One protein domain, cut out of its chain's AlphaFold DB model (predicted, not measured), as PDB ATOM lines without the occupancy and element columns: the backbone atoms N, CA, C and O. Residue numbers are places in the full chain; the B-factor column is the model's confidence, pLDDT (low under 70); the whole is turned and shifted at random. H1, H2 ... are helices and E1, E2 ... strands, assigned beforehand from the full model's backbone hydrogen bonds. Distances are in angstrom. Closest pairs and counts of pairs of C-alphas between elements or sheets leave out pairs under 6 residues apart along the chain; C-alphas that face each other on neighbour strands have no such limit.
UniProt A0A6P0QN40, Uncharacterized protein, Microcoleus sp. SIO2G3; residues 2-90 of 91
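What this domain is: This is residues 2 to 90 of the 91 residues of an uncharacterized protein of Microcoleus sp. SIO2G3 (UniProt A0A6P0QN40). A small, two-stranded parallel sheet, E1 beside E2, has the long helix H4 packed over one face, while the crossover between the strands, with the short helices H2 and H3, passes over the other face. H1 and the residues after it, residues 2 to 16, stick out from this body as an arm, and residues 85 to 90 stick out at the far end of H4. The 89 printed residues run H1, E1, H2, H3, E2, H4, and the class is mostly helix. The whole is loose, with a radius of gyration of the C-alphas of 15.3 A, and spans 44 by 34 by 28 A.

How they stand to each other: E1, residues 25 to 29, and E2, residues 53 to 57, are parallel neighbours at 28 degrees; N 26 and O 53 are within hydrogen-bond range at 2.8 A, as are N 55 and O 26 at 2.9 A. H4, residues 69 to 89, comes closest to E2 at the C-alphas of Val 57 and Leu 73, 6.1 A apart, and to E1 at those of Thr 25 and Cys 80, 7.4 A apart. E1, H2 at residues 32 to 36, H3 at residues 44 to 47, and E2 form a strand-helix-strand unit, two parallel neighbour strands with helices between, whose crossover is right-handed. H3 is only just apart from E1, their closest C-alphas being 8.4 A apart. H1, residues 2 to 14, stands free and touches no helix. In H1 and H4 every O i to N i+4 pair is within hydrogen-bond range; in H2 it is 0 of 1, beside 1 of 2 O i to N i+3 pairs, and H3 is too short for an O i to N i+4 pair.

Where its parts are: H4 is 31.0 A long and ends with C-alpha 89 at (-2.195, -2.905, -2.619). E1 is 13.1 A long, from C-alpha 25 at (-17.462, -8.839, 5.415), and E2 is 13.2 A. H1 is 18.6 A, from C-alpha 2 at (-22.173, -39.683, 8.020).

The domain as a whole: The C-alphas of Leu 2 and Leu 90, the two farthest apart, are 45.6 A apart. The printed part has no cut, and the link from E2 to H4, 11 residues, is long. Residues 32 to 37 and 88 to 90 have pLDDT under 70.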
ATOM      1  N   LEU A   2     -21.859 -39.854   6.584       93.56
ATOM      2  CA  LEU A   2     -22.173 -39.683   8.020       93.56
ATOM      3  C   LEU A   2     -20.961 -39.336   8.909       93.56
ATOM      4  O   LEU A   2     -21.052 -38.438   9.738       93.56
ATOM      5  N   ARG A   3     -19.805 -39.979   8.691       96.69
ATOM      6  CA  ARG A   3     -18.583 -39.708   9.475       96.69
ATOM      7  C   ARG A   3     -18.087 -38.263   9.348       96.69
ATOM      8  O   ARG A   3     -17.700 -37.668  10.343       96.69
ATOM      9  N   VAL A   4     -18.117 -37.693   8.140       97.06
ATOM     10  CA  VAL A   4     -17.684 -36.303   7.900       97.06
ATOM     11  C   VAL A   4     -18.636 -35.327   8.584       97.06
ATOM     12  O   VAL A   4     -18.191 -34.375   9.214       97.06
ATOM     13  N   TYR A   5     -19.943 -35.597   8.521       96.19
ATOM     14  CA  TYR A   5     -20.940 -34.802   9.232       96.19
ATOM     15  C   TYR A   5     -20.689 -34.805  10.747       96.19
ATOM     16  O   TYR A   5     -20.572 -33.740  11.343       96.19
ATOM     17  N   GLN A   6     -20.513 -35.985  11.353       97.62
ATOM     18  CA  GLN A   6     -20.227 -36.116  12.787       97.62
ATOM     19  C   GLN A   6     -18.932 -35.401  13.191       97.62
ATOM     20  O   GLN A   6     -18.911 -34.695  14.196       97.62
ATOM     21  N   ALA A   7     -17.871 -35.543  12.392       97.88
ATOM     22  CA  ALA A   7     -16.606 -34.859  12.636       97.88
ATOM     23  C   ALA A   7     -16.770 -33.330  12.607       97.88
ATOM     24  O   ALA A   7     -16.290 -32.652  13.511       97.88
ATOM     25  N   ASN A   8     -17.506 -32.792  11.628       97.50
ATOM     26  CA  ASN A   8     -17.776 -31.356  11.534       97.50
ATOM     27  C   ASN A   8     -18.632 -30.850  12.705       97.50
ATOM     28  O   ASN A   8     -18.349 -29.782  13.242       97.50
ATOM     29  N   THR A   9     -19.645 -31.612  13.136       97.56
ATOM     30  CA  THR A   9     -20.455 -31.274  14.318       97.56
ATOM     31  C   THR A   9     -19.602 -31.237  15.582       97.56
ATOM     32  O   THR A   9     -19.666 -30.268  16.332       97.56
ATOM     33  N   GLN A  10     -18.761 -32.250  15.802       98.25
ATOM     34  CA  GLN A  10     -17.879 -32.299  16.967       98.25
ATOM     35  C   GLN A  10     -16.860 -31.152  16.945       98.25
ATOM     36  O   GLN A  10     -16.622 -30.521  17.971       98.25
ATOM     37  N   ALA A  11     -16.280 -30.847  15.782       97.94
ATOM     38  CA  ALA A  11     -15.373 -29.714  15.632       97.94
ATOM     39  C   ALA A  11     -16.078 -28.381  15.931       97.94
ATOM     40  O   ALA A  11     -15.516 -27.542  16.628       97.94
ATOM     41  N   ASN A  12     -17.317 -28.204  15.461       96.44
ATOM     42  CA  ASN A  12     -18.102 -27.000  15.716       96.44
ATOM     43  C   ASN A  12     -18.425 -26.817  17.209       96.44
ATOM     44  O   ASN A  12     -18.261 -25.714  17.718       96.44
ATOM     45  N   LEU A  13     -18.812 -27.889  17.911       97.06
ATOM     46  CA  LEU A  13     -19.125 -27.844  19.346       97.06
ATOM     47  C   LEU A  13     -17.913 -27.493  20.221       97.06
ATOM     48  O   LEU A  13     -18.073 -26.847  21.251       97.06
ATOM     49  N   ASN A  14     -16.710 -27.910  19.819       98.06
ATOM     50  CA  ASN A  14     -15.490 -27.684  20.601       98.06
ATOM     51  C   ASN A  14     -14.739 -26.402  20.217       98.06
ATOM     52  O   ASN A  14     -13.749 -26.059  20.864       98.06
ATOM     53  N   TYR A  15     -15.147 -25.717  19.148       97.56
ATOM     54  CA  TYR A  15     -14.444 -24.532  18.675       97.56
ATOM     55  C   TYR A  15     -14.778 -23.314  19.540       97.56
ATOM     56  O   TYR A  15     -15.923 -22.871  19.598       97.56
ATOM     57  N   VAL A  16     -13.754 -22.735  20.169       96.75
ATOM     58  CA  VAL A  16     -13.861 -21.475  20.914       96.75
ATOM     59  C   VAL A  16     -13.304 -20.345  20.043       96.75
ATOM     60  O   VAL A  16     -12.078 -20.232  19.915       96.75
ATOM     61  N   PRO A  17     -14.162 -19.514  19.420       95.31
ATOM     62  CA  PRO A  17     -13.703 -18.464  18.524       95.31
ATOM     63  C   PRO A  17     -12.875 -17.421  19.277       95.31
ATOM     64  O   PRO A  17     -13.223 -16.999  20.378       95.31
ATOM     65  N   GLN A  18     -11.781 -16.992  18.655       96.62
ATOM     66  CA  GLN A  18     -10.936 -15.906  19.146       96.62
ATOM     67  C   GLN A  18     -11.222 -14.622  18.371       96.62
ATOM     68  O   GLN A  18     -11.781 -14.648  17.272       96.62
ATOM     69  N   LEU A  19     -10.805 -13.493  18.941       97.69
ATOM     70  CA  LEU A  19     -10.884 -12.204  18.271       97.69
ATOM     71  C   LEU A  19     -10.101 -12.239  16.947       97.69
ATOM     72  O   LEU A  19      -8.907 -12.539  16.925       97.69
ATOM     73  N   TYR A  20     -10.764 -11.878  15.856       96.06
ATOM     74  CA  TYR A  20     -10.177 -11.783  14.531       96.06
ATOM     75  C   TYR A  20      -9.679 -10.349  14.273       96.06
ATOM     76  O   TYR A  20     -10.453  -9.392  14.390       96.06
ATOM     77  N   PRO A  21      -8.386 -10.152  13.950       94.56
ATOM     78  CA  PRO A  21      -7.799  -8.813  13.866       94.56
ATOM     79  C   PRO A  21      -8.107  -8.073  12.556       94.56
ATOM     80  O   PRO A  21      -7.972  -6.848  12.501       94.56
ATOM     81  N   ASN A  22      -8.513  -8.793  11.507       93.81
ATOM     82  CA  ASN A  22      -8.704  -8.232  10.171       93.81
ATOM     83  C   ASN A  22     -10.181  -7.878   9.908       93.81
ATOM     84  O   ASN A  22     -11.067  -8.362  10.613       93.81
ATOM     85  N   PRO A  23     -10.472  -7.034   8.900       94.88
ATOM     86  CA  PRO A  23     -11.845  -6.734   8.504       94.88
ATOM     87  C   PRO A  23     -12.662  -7.991   8.185       94.88
ATOM     88  O   PRO A  23     -12.146  -8.951   7.613       94.88
ATOM     89  N   ILE A  24     -13.949  -7.948   8.532       96.50
ATOM     90  CA  ILE A  24     -14.919  -9.008   8.249       96.50
ATOM     91  C   ILE A  24     -16.028  -8.424   7.381       96.50
ATOM     92  O   ILE A  24     -16.648  -7.422   7.751       96.50
ATOM     93  N   THR A  25     -16.305  -9.099   6.268       97.50
ATOM     94  CA  THR A  25     -17.462  -8.839   5.415       97.50
ATOM     95  C   THR A  25     -18.429 -10.017   5.510       97.50
ATOM     96  O   THR A  25     -18.042 -11.167   5.304       97.50
ATOM     97  N   LEU A  26     -19.689  -9.736   5.830       96.94
ATOM     98  CA  LEU A  26     -20.762 -10.706   6.004       96.94
ATOM     99  C   LEU A  26     -21.796 -10.563   4.882       96.94
ATOM    100  O   LEU A  26     -22.508  -9.564   4.802       96.94
ATOM    101  N   LEU A  27     -21.932 -11.600   4.057       96.56
ATOM    102  CA  LEU A  27     -23.013 -11.732   3.077       96.56
ATOM    103  C   LEU A  27     -24.212 -12.412   3.753       96.56
ATOM    104  O   LEU A  27     -24.248 -13.633   3.909       96.56
ATOM    105  N   ARG A  28     -25.180 -11.616   4.209       93.88
ATOM    106  CA  ARG A  28     -26.341 -12.074   4.982       93.88
ATOM    107  C   ARG A  28     -27.555 -12.283   4.082       93.88
ATOM    108  O   ARG A  28     -27.971 -11.379   3.371       93.88
ATOM    109  N   THR A  29     -28.191 -13.447   4.156       93.25
ATOM    110  CA  THR A  29     -29.425 -13.714   3.399       93.25
ATOM    111  C   THR A  29     -30.600 -12.888   3.923       93.25
ATOM    112  O   THR A  29     -30.748 -12.806   5.136       93.25
ATOM    113  N   SER A  30     -31.464 -12.328   3.076       85.31
ATOM    114  CA  SER A  30     -32.594 -11.472   3.486       85.31
ATOM    115  C   SER A  30     -33.949 -12.186   3.659       85.31
ATOM    116  O   SER A  30     -34.923 -11.533   4.017       85.31
ATOM    117  N   GLY A  31     -34.040 -13.504   3.431       73.00
ATOM    118  CA  GLY A  31     -35.303 -14.259   3.476       73.00
ATOM    119  C   GLY A  31     -35.966 -14.378   4.858       73.00
ATOM    120  O   GLY A  31     -35.327 -14.200   5.890       73.00
ATOM    121  N   GLU A  32     -37.253 -14.742   4.879       58.03
ATOM    122  CA  GLU A  32     -38.148 -14.733   6.058       58.03
ATOM    123  C   GLU A  32     -37.633 -15.522   7.281       58.03
ATOM    124  O   GLU A  32     -37.874 -15.126   8.424       58.03
ATOM    125  N   SER A  33     -36.842 -16.584   7.072       56.38
ATOM    126  CA  SER A  33     -36.212 -17.354   8.160       56.38
ATOM    127  C   SER A  33     -35.139 -16.572   8.930       56.38
ATOM    128  O   SER A  33     -34.672 -17.011   9.977       56.38
ATOM    129  N   ASN A  34     -34.714 -15.418   8.417       55.78
ATOM    130  CA  ASN A  34     -33.687 -14.572   9.013       55.78
ATOM    131  C   ASN A  34     -34.215 -13.732  10.196       55.78
ATOM    132  O   ASN A  34     -33.424 -13.131  10.922       55.78
ATOM    133  N   THR A  35     -35.536 -13.724  10.424       52.53
ATOM    134  CA  THR A  35     -36.199 -13.073  11.573       52.53
ATOM    135  C   THR A  35     -35.837 -13.703  12.923       52.53
ATOM    136  O   THR A  35     -35.904 -13.027  13.949       52.53
ATOM    137  N   ALA A  36     -35.382 -14.963  12.937       58.28
ATOM    138  CA  ALA A  36     -34.903 -15.636  14.147       58.28
ATOM    139  C   ALA A  36     -33.607 -15.012  14.703       58.28
ATOM    140  O   ALA A  36     -33.347 -15.075  15.905       58.28
ATOM    141  N   HIS A  37     -32.804 -14.364  13.852       65.50
ATOM    142  CA  HIS A  37     -31.550 -13.732  14.249       65.50
ATOM    143  C   HIS A  37     -31.722 -12.212  14.344       65.50
ATOM    144  O   HIS A  37     -31.594 -11.483  13.357       65.50
ATOM    145  N   LYS A  38     -32.004 -11.730  15.562       74.44
ATOM    146  CA  LYS A  38     -32.163 -10.293  15.854       74.44
ATOM    147  C   LYS A  38     -30.882  -9.488  15.624       74.44
ATOM    148  O   LYS A  38     -30.964  -8.310  15.298       74.44
ATOM    149  N   ASP A  39     -29.713 -10.110  15.784       88.00
ATOM    150  CA  ASP A  39     -28.432  -9.438  15.561       88.00
ATOM    151  C   ASP A  39     -28.136  -9.300  14.055       88.00
ATOM    152  O   ASP A  39     -27.976 -10.319  13.371       88.00
ATOM    153  N   PRO A  40     -28.009  -8.065  13.524       88.19
ATOM    154  CA  PRO A  40     -27.632  -7.845  12.137       88.19
ATOM    155  C   PRO A  40     -26.283  -8.439  11.733       88.19
ATOM    156  O   PRO A  40     -26.099  -8.749  10.556       88.19
ATOM    157  N   ASN A  41     -25.389  -8.641  12.700       92.69
ATOM    158  CA  ASN A  41     -24.040  -9.144  12.485       92.69
ATOM    159  C   ASN A  41     -23.905 -10.645  12.760       92.69
ATOM    160  O   ASN A  41     -22.796 -11.154  12.670       92.69
ATOM    161  N   LEU A  42     -24.985 -11.359  13.108       91.31
ATOM    162  CA  LEU A  42     -24.965 -12.802  13.396       91.31
ATOM    163  C   LEU A  42     -23.854 -13.229  14.389       91.31
ATOM    164  O   LEU A  42     -23.241 -14.280  14.221       91.31
ATOM    165  N   GLY A  43     -23.562 -12.406  15.402       92.75
ATOM    166  CA  GLY A  43     -22.525 -12.647  16.412       92.75
ATOM    167  C   GLY A  43     -21.112 -12.191  16.030       92.75
ATOM    168  O   GLY A  43     -20.254 -12.085  16.905       92.75
ATOM    169  N   TRP A  44     -20.850 -11.844  14.765       95.81
ATOM    170  CA  TRP A  44     -19.505 -11.483  14.292       95.81
ATOM    171  C   TRP A  44     -18.944 -10.200  14.912       95.81
ATOM    172  O   TRP A  44     -17.727 -10.038  14.990       95.81
ATOM    173  N   SER A  45     -19.804  -9.299  15.395       95.00
ATOM    174  CA  SER A  45     -19.370  -8.088  16.102       95.00
ATOM    175  C   SER A  45     -18.618  -8.394  17.400       95.00
ATOM    176  O   SER A  45     -17.770  -7.605  17.801       95.00
ATOM    177  N   GLN A  46     -18.870  -9.544  18.032       95.31
ATOM    178  CA  GLN A  46     -18.174  -9.966  19.253       95.31
ATOM    179  C   GLN A  46     -16.744 -10.446  18.974       95.31
ATOM    180  O   GLN A  46     -15.910 -10.488  19.875       95.31
ATOM    181  N   LEU A  47     -16.453 -10.799  17.720       96.62
ATOM    182  CA  LEU A  47     -15.175 -11.355  17.283       96.62
ATOM    183  C   LEU A  47     -14.319 -10.340  16.523       96.62
ATOM    184  O   LEU A  47     -13.270 -10.705  16.007       96.62
ATOM    185  N   SER A  48     -14.727  -9.073  16.452       96.44
ATOM    186  CA  SER A  48     -14.008  -8.040  15.710       96.44
ATOM    187  C   SER A  48     -13.916  -6.748  16.512       96.44
ATOM    188  O   SER A  48     -14.883  -6.297  17.115       96.44
ATOM    189  N   ARG A  49     -12.747  -6.096  16.465       95.06
ATOM    190  CA  ARG A  49     -12.577  -4.715  16.964       95.06
ATOM    191  C   ARG A  49     -13.064  -3.661  15.966       95.06
ATOM    192  O   ARG A  49     -13.211  -2.498  16.325       95.06
ATOM    193  N   ARG A  50     -13.260  -4.048  14.704       94.81
ATOM    194  CA  ARG A  50     -13.740  -3.182  13.619       94.81
ATOM    195  C   ARG A  50     -15.210  -3.475  13.335       94.81
ATOM    196  O   ARG A  50     -15.680  -4.590  13.566       94.81
ATOM    197  N   LYS A  51     -15.931  -2.495  12.789       94.75
ATOM    198  CA  LYS A  51     -17.308  -2.703  12.330       94.75
ATOM    199  C   LYS A  51     -17.340  -3.816  11.274       94.75
ATOM    200  O   LYS A  51     -16.550  -3.783  10.335       94.75
ATOM    201  N   VAL A  52     -18.256  -4.771  11.435       96.88
ATOM    202  CA  VAL A  52     -18.534  -5.798  10.423       96.88
ATOM    203  C   VAL A  52     -19.291  -5.142   9.272       96.88
ATOM    204  O   VAL A  52     -20.299  -4.467   9.489       96.88
ATOM    205  N   GLU A  53     -18.796  -5.309   8.052       96.94
ATOM    206  CA  GLU A  53     -19.488  -4.846   6.853       96.94
ATOM    207  C   GLU A  53     -20.515  -5.895   6.435       96.94
ATOM    208  O   GLU A  53     -20.157  -7.047   6.213       96.94
ATOM    209  N   VAL A  54     -21.793  -5.524   6.353       96.00
ATOM    210  CA  VAL A  54     -22.880  -6.472   6.076       96.00
ATOM    211  C   VAL A  54     -23.553  -6.118   4.757       96.00
ATOM    212  O   VAL A  54     -24.067  -5.012   4.603       96.00
ATOM    213  N   TYR A  55     -23.609  -7.082   3.842       95.81
ATOM    214  CA  TYR A  55     -24.326  -6.991   2.572       95.81
ATOM    215  C   TYR A  55     -25.475  -7.991   2.555       95.81
ATOM    216  O   TYR A  55     -25.293  -9.158   2.902       95.81
ATOM    217  N   GLN A  56     -26.664  -7.548   2.149       94.56
ATOM    218  CA  GLN A  56     -27.814  -8.438   2.034       94.56
ATOM    219  C   GLN A  56     -27.852  -9.131   0.670       94.56
ATOM    220  O   GLN A  56     -27.699  -8.487  -0.364       94.56
ATOM    221  N   VAL A  57     -28.107 -10.438   0.667       95.31
ATOM    222  CA  VAL A  57     -28.286 -11.258  -0.541       95.31
ATOM    223  C   VAL A  57     -29.636 -11.985  -0.499       95.31
ATOM    224  O   VAL A  57     -30.118 -12.307   0.587       95.31
ATOM    225  N   PRO A  58     -30.288 -12.250  -1.642       94.69
ATOM    226  CA  PRO A  58     -31.604 -12.882  -1.657       94.69
ATOM    227  C   PRO A  58     -31.550 -14.370  -1.273       94.69
ATOM    228  O   PRO A  58     -30.508 -15.021  -1.352       94.69
ATOM    229  N   GLY A  59     -32.707 -14.921  -0.902       92.00
ATOM    230  CA  GLY A  59     -32.855 -16.319  -0.492       92.00
ATOM    231  C   GLY A  59     -32.668 -16.525   1.014       92.00
ATOM    232  O   GLY A  59     -32.807 -15.597   1.808       92.00
ATOM    233  N   ASN A  60     -32.382 -17.762   1.410       91.38
ATOM    234  CA  ASN A  60     -32.107 -18.169   2.790       91.38
ATOM    235  C   ASN A  60     -30.874 -19.090   2.843       91.38
ATOM    236  O   ASN A  60     -30.274 -19.392   1.809       91.38
ATOM    237  N   HIS A  61     -30.503 -19.560   4.038       89.75
ATOM    238  CA  HIS A  61     -29.314 -20.398   4.246       89.75
ATOM    239  C   HIS A  61     -29.270 -21.667   3.367       89.75
ATOM    240  O   HIS A  61     -28.192 -22.143   3.026       89.75
ATOM    241  N   LEU A  62     -30.426 -22.201   2.958       91.50
ATOM    242  CA  LEU A  62     -30.531 -23.407   2.128       91.50
ATOM    243  C   LEU A  62     -30.635 -23.104   0.626       91.50
ATOM    244  O   LEU A  62     -30.377 -23.981  -0.204       91.50
ATOM    245  N   THR A  63     -31.051 -21.890   0.257       94.62
ATOM    246  CA  THR A  63     -31.343 -21.523  -1.137       94.62
ATOM    247  C   THR A  63     -30.348 -20.543  -1.745       94.62
ATOM    248  O   THR A  63     -30.318 -20.446  -2.969       94.62
ATOM    249  N   LEU A  64     -29.501 -19.865  -0.957       94.94
ATOM    250  CA  LEU A  64     -28.602 -18.819  -1.471       94.94
ATOM    251  C   LEU A  64     -27.652 -19.299  -2.582       94.94
ATOM    252  O   LEU A  64     -27.297 -18.530  -3.468       94.94
ATOM    253  N   LEU A  65     -27.262 -20.578  -2.552       96.81
ATOM    254  CA  LEU A  65     -26.363 -21.189  -3.537       96.81
ATOM    255  C   LEU A  65     -27.092 -21.713  -4.786       96.81
ATOM    256  O   LEU A  65     -26.458 -22.253  -5.690       96.81
ATOM    257  N   LYS A  66     -28.420 -21.581  -4.856       97.44
ATOM    258  CA  LYS A  66     -29.239 -22.044  -5.985       97.44
ATOM    259  C   LYS A  66     -29.676 -20.869  -6.855       97.44
ATOM    260  O   LYS A  66     -29.727 -19.724  -6.410       97.44
ATOM    261  N   LYS A  67     -30.018 -21.151  -8.116       96.88
ATOM    262  CA  LYS A  67     -30.634 -20.146  -8.992       96.88
ATOM    263  C   LYS A  67     -32.013 -19.725  -8.439       96.88
ATOM    264  O   LYS A  67     -32.723 -20.587  -7.925       96.88
ATOM    265  N   PRO A  68     -32.392 -18.437  -8.568       95.19
ATOM    266  CA  PRO A  68     -31.606 -17.354  -9.176       95.19
ATOM    267  C   PRO A  68     -30.590 -16.696  -8.216       95.19
ATOM    268  O   PRO A  68     -29.688 -16.000  -8.670       95.19
ATOM    269  N   HIS A  69     -30.692 -16.937  -6.905       96.81
ATOM    270  CA  HIS A  69     -29.954 -16.218  -5.852       96.81
ATOM    271  C   HIS A  69     -28.427 -16.282  -5.975       96.81
ATOM    272  O   HIS A  69     -27.747 -15.296  -5.692       96.81
ATOM    273  N   VAL A  70     -27.898 -17.405  -6.468       97.69
ATOM    274  CA  VAL A  70     -26.455 -17.610  -6.647       97.69
ATOM    275  C   VAL A  70     -25.799 -16.558  -7.547       97.69
ATOM    276  O   VAL A  70     -24.631 -16.242  -7.355       97.69
ATOM    277  N   GLN A  71     -26.538 -15.975  -8.499       98.19
ATOM    278  CA  GLN A  71     -26.006 -14.932  -9.384       98.19
ATOM    279  C   GLN A  71     -25.702 -13.649  -8.606       98.19
ATOM    280  O   GLN A  71     -24.617 -13.089  -8.732       98.19
ATOM    281  N   VAL A  72     -26.638 -13.228  -7.751       97.44
ATOM    282  CA  VAL A  72     -26.463 -12.050  -6.892       97.44
ATOM    283  C   VAL A  72     -25.370 -12.301  -5.857       97.44
ATOM    284  O   VAL A  72     -24.535 -11.431  -5.628       97.44
ATOM    285  N   LEU A  73     -25.329 -13.502  -5.270       97.94
ATOM    286  CA  LEU A  73     -24.275 -13.880  -4.329       97.94
ATOM    287  C   LEU A  73     -22.883 -13.816  -4.975       97.94
ATOM    288  O   LEU A  73     -21.966 -13.263  -4.375       97.94
ATOM    289  N   ALA A  74     -22.726 -14.364  -6.183       98.25
ATOM    290  CA  ALA A  74     -21.452 -14.372  -6.895       98.25
ATOM    291  C   ALA A  74     -20.975 -12.953  -7.241       98.25
ATOM    292  O   ALA A  74     -19.799 -12.645  -7.064       98.25
ATOM    293  N   GLU A  75     -21.887 -12.083  -7.683       98.31
ATOM    294  CA  GLU A  75     -21.590 -10.677  -7.970       98.31
ATOM    295  C   GLU A  75     -21.107  -9.935  -6.716       98.31
ATOM    296  O   GLU A  75     -20.044  -9.317  -6.730       98.31
ATOM    297  N   GLN A  76     -21.841 -10.058  -5.607       98.19
ATOM    298  CA  GLN A  76     -21.468  -9.425  -4.340       98.19
ATOM    299  C   GLN A  76     -20.139  -9.968  -3.798       98.19
ATOM    300  O   GLN A  76     -19.292  -9.197  -3.353       98.19
ATOM    301  N   LEU A  77     -19.916 -11.284  -3.881       98.12
ATOM    302  CA  LEU A  77     -18.658 -11.900  -3.463       98.12
ATOM    303  C   LEU A  77     -17.472 -11.381  -4.286       98.12
ATOM    304  O   LEU A  77     -16.431 -11.074  -3.705       98.12
ATOM    305  N   ARG A  78     -17.629 -11.242  -5.609       98.38
ATOM    306  CA  ARG A  78     -16.580 -10.703  -6.487       98.38
ATOM    307  C   ARG A  78     -16.178  -9.291  -6.060       98.38
ATOM    308  O   ARG A  78     -14.998  -9.055  -5.818       98.38
ATOM    309  N   GLN A  79     -17.154  -8.406  -5.855       98.00
ATOM    310  CA  GLN A  79     -16.913  -7.031  -5.396       98.00
ATOM    311  C   GLN A  79     -16.206  -6.989  -4.031       98.00
ATOM    312  O   GLN A  79     -15.293  -6.190  -3.821       98.00
ATOM    313  N   CYS A  80     -16.584  -7.876  -3.101       97.19
ATOM    314  CA  CYS A  80     -15.937  -7.971  -1.789       97.19
ATOM    315  C   CYS A  80     -14.462  -8.388  -1.903       97.19
ATOM    316  O   CYS A  80     -13.608  -7.813  -1.228       97.19
ATOM    317  N   ILE A  81     -14.157  -9.369  -2.759       96.62
ATOM    318  CA  ILE A  81     -12.787  -9.848  -2.984       96.62
ATOM    319  C   ILE A  81     -11.938  -8.761  -3.648       96.62
ATOM    320  O   ILE A  81     -10.845  -8.474  -3.163       96.62
ATOM    321  N   GLU A  82     -12.448  -8.116  -4.699       97.06
ATOM    322  CA  GLU A  82     -11.760  -7.018  -5.394       97.06
ATOM    323  C   GLU A  82     -11.438  -5.868  -4.427       97.06
ATOM    324  O   GLU A  82     -10.299  -5.401  -4.362       97.06
ATOM    325  N   LYS A  83     -12.405  -5.467  -3.590       94.69
ATOM    326  CA  LYS A  83     -12.212  -4.448  -2.548       94.69
ATOM    327  C   LYS A  83     -11.149  -4.855  -1.523       94.69
ATOM    328  O   LYS A  83     -10.301  -4.038  -1.152       94.69
ATOM    329  N   ALA A  84     -11.188  -6.103  -1.053       92.06
ATOM    330  CA  ALA A  84     -10.218  -6.614  -0.089       92.06
ATOM    331  C   ALA A  84      -8.796  -6.622  -0.672       92.06
ATOM    332  O   ALA A  84      -7.855  -6.231   0.013       92.06
ATOM    333  N   GLN A  85      -8.642  -6.995  -1.943       92.06
ATOM    334  CA  GLN A  85      -7.350  -7.016  -2.632       92.06
ATOM    335  C   GLN A  85      -6.818  -5.611  -2.936       92.06
ATOM    336  O   GLN A  85      -5.635  -5.352  -2.727       92.06
ATOM    337  N   ALA A  86      -7.679  -4.679  -3.352       86.44
ATOM    338  CA  ALA A  86      -7.288  -3.286  -3.578       86.44
ATOM    339  C   ALA A  86      -6.789  -2.607  -2.292       86.44
ATOM    340  O   ALA A  86      -5.857  -1.810  -2.328       86.44
ATOM    341  N   THR A  87      -7.373  -2.963  -1.143       70.88
ATOM    342  CA  THR A  87      -6.948  -2.447   0.169       70.88
ATOM    343  C   THR A  87      -5.541  -2.924   0.546       70.88
ATOM    344  O   THR A  87      -4.796  -2.174   1.168       70.88
ATOM    345  N   VAL A  88      -5.159  -4.143   0.149       64.19
ATOM    346  CA  VAL A  88      -3.812  -4.691   0.390       64.19
ATOM    347  C   VAL A  88      -2.761  -4.018  -0.493       64.19
ATOM    348  O   VAL A  88      -1.624  -3.885  -0.071       64.19
ATOM    349  N   LEU A  89      -3.128  -3.561  -1.694       62.66
ATOM    350  CA  LEU A  89      -2.195  -2.905  -2.619       62.66
ATOM    351  C   LEU A  89      -1.858  -1.450  -2.235       62.66
ATOM    352  O   LEU A  89      -0.935  -0.867  -2.797       62.66
ATOM    353  N   LEU A  90      -2.638  -0.856  -1.326       58.69
ATOM    354  CA  LEU A  90      -2.484   0.519  -0.833       58.69
ATOM    355  C   LEU A  90      -1.798   0.596   0.545       58.69
ATOM    356  O   LEU A  90      -1.623   1.699   1.066       58.69
TER     357      LEU A  90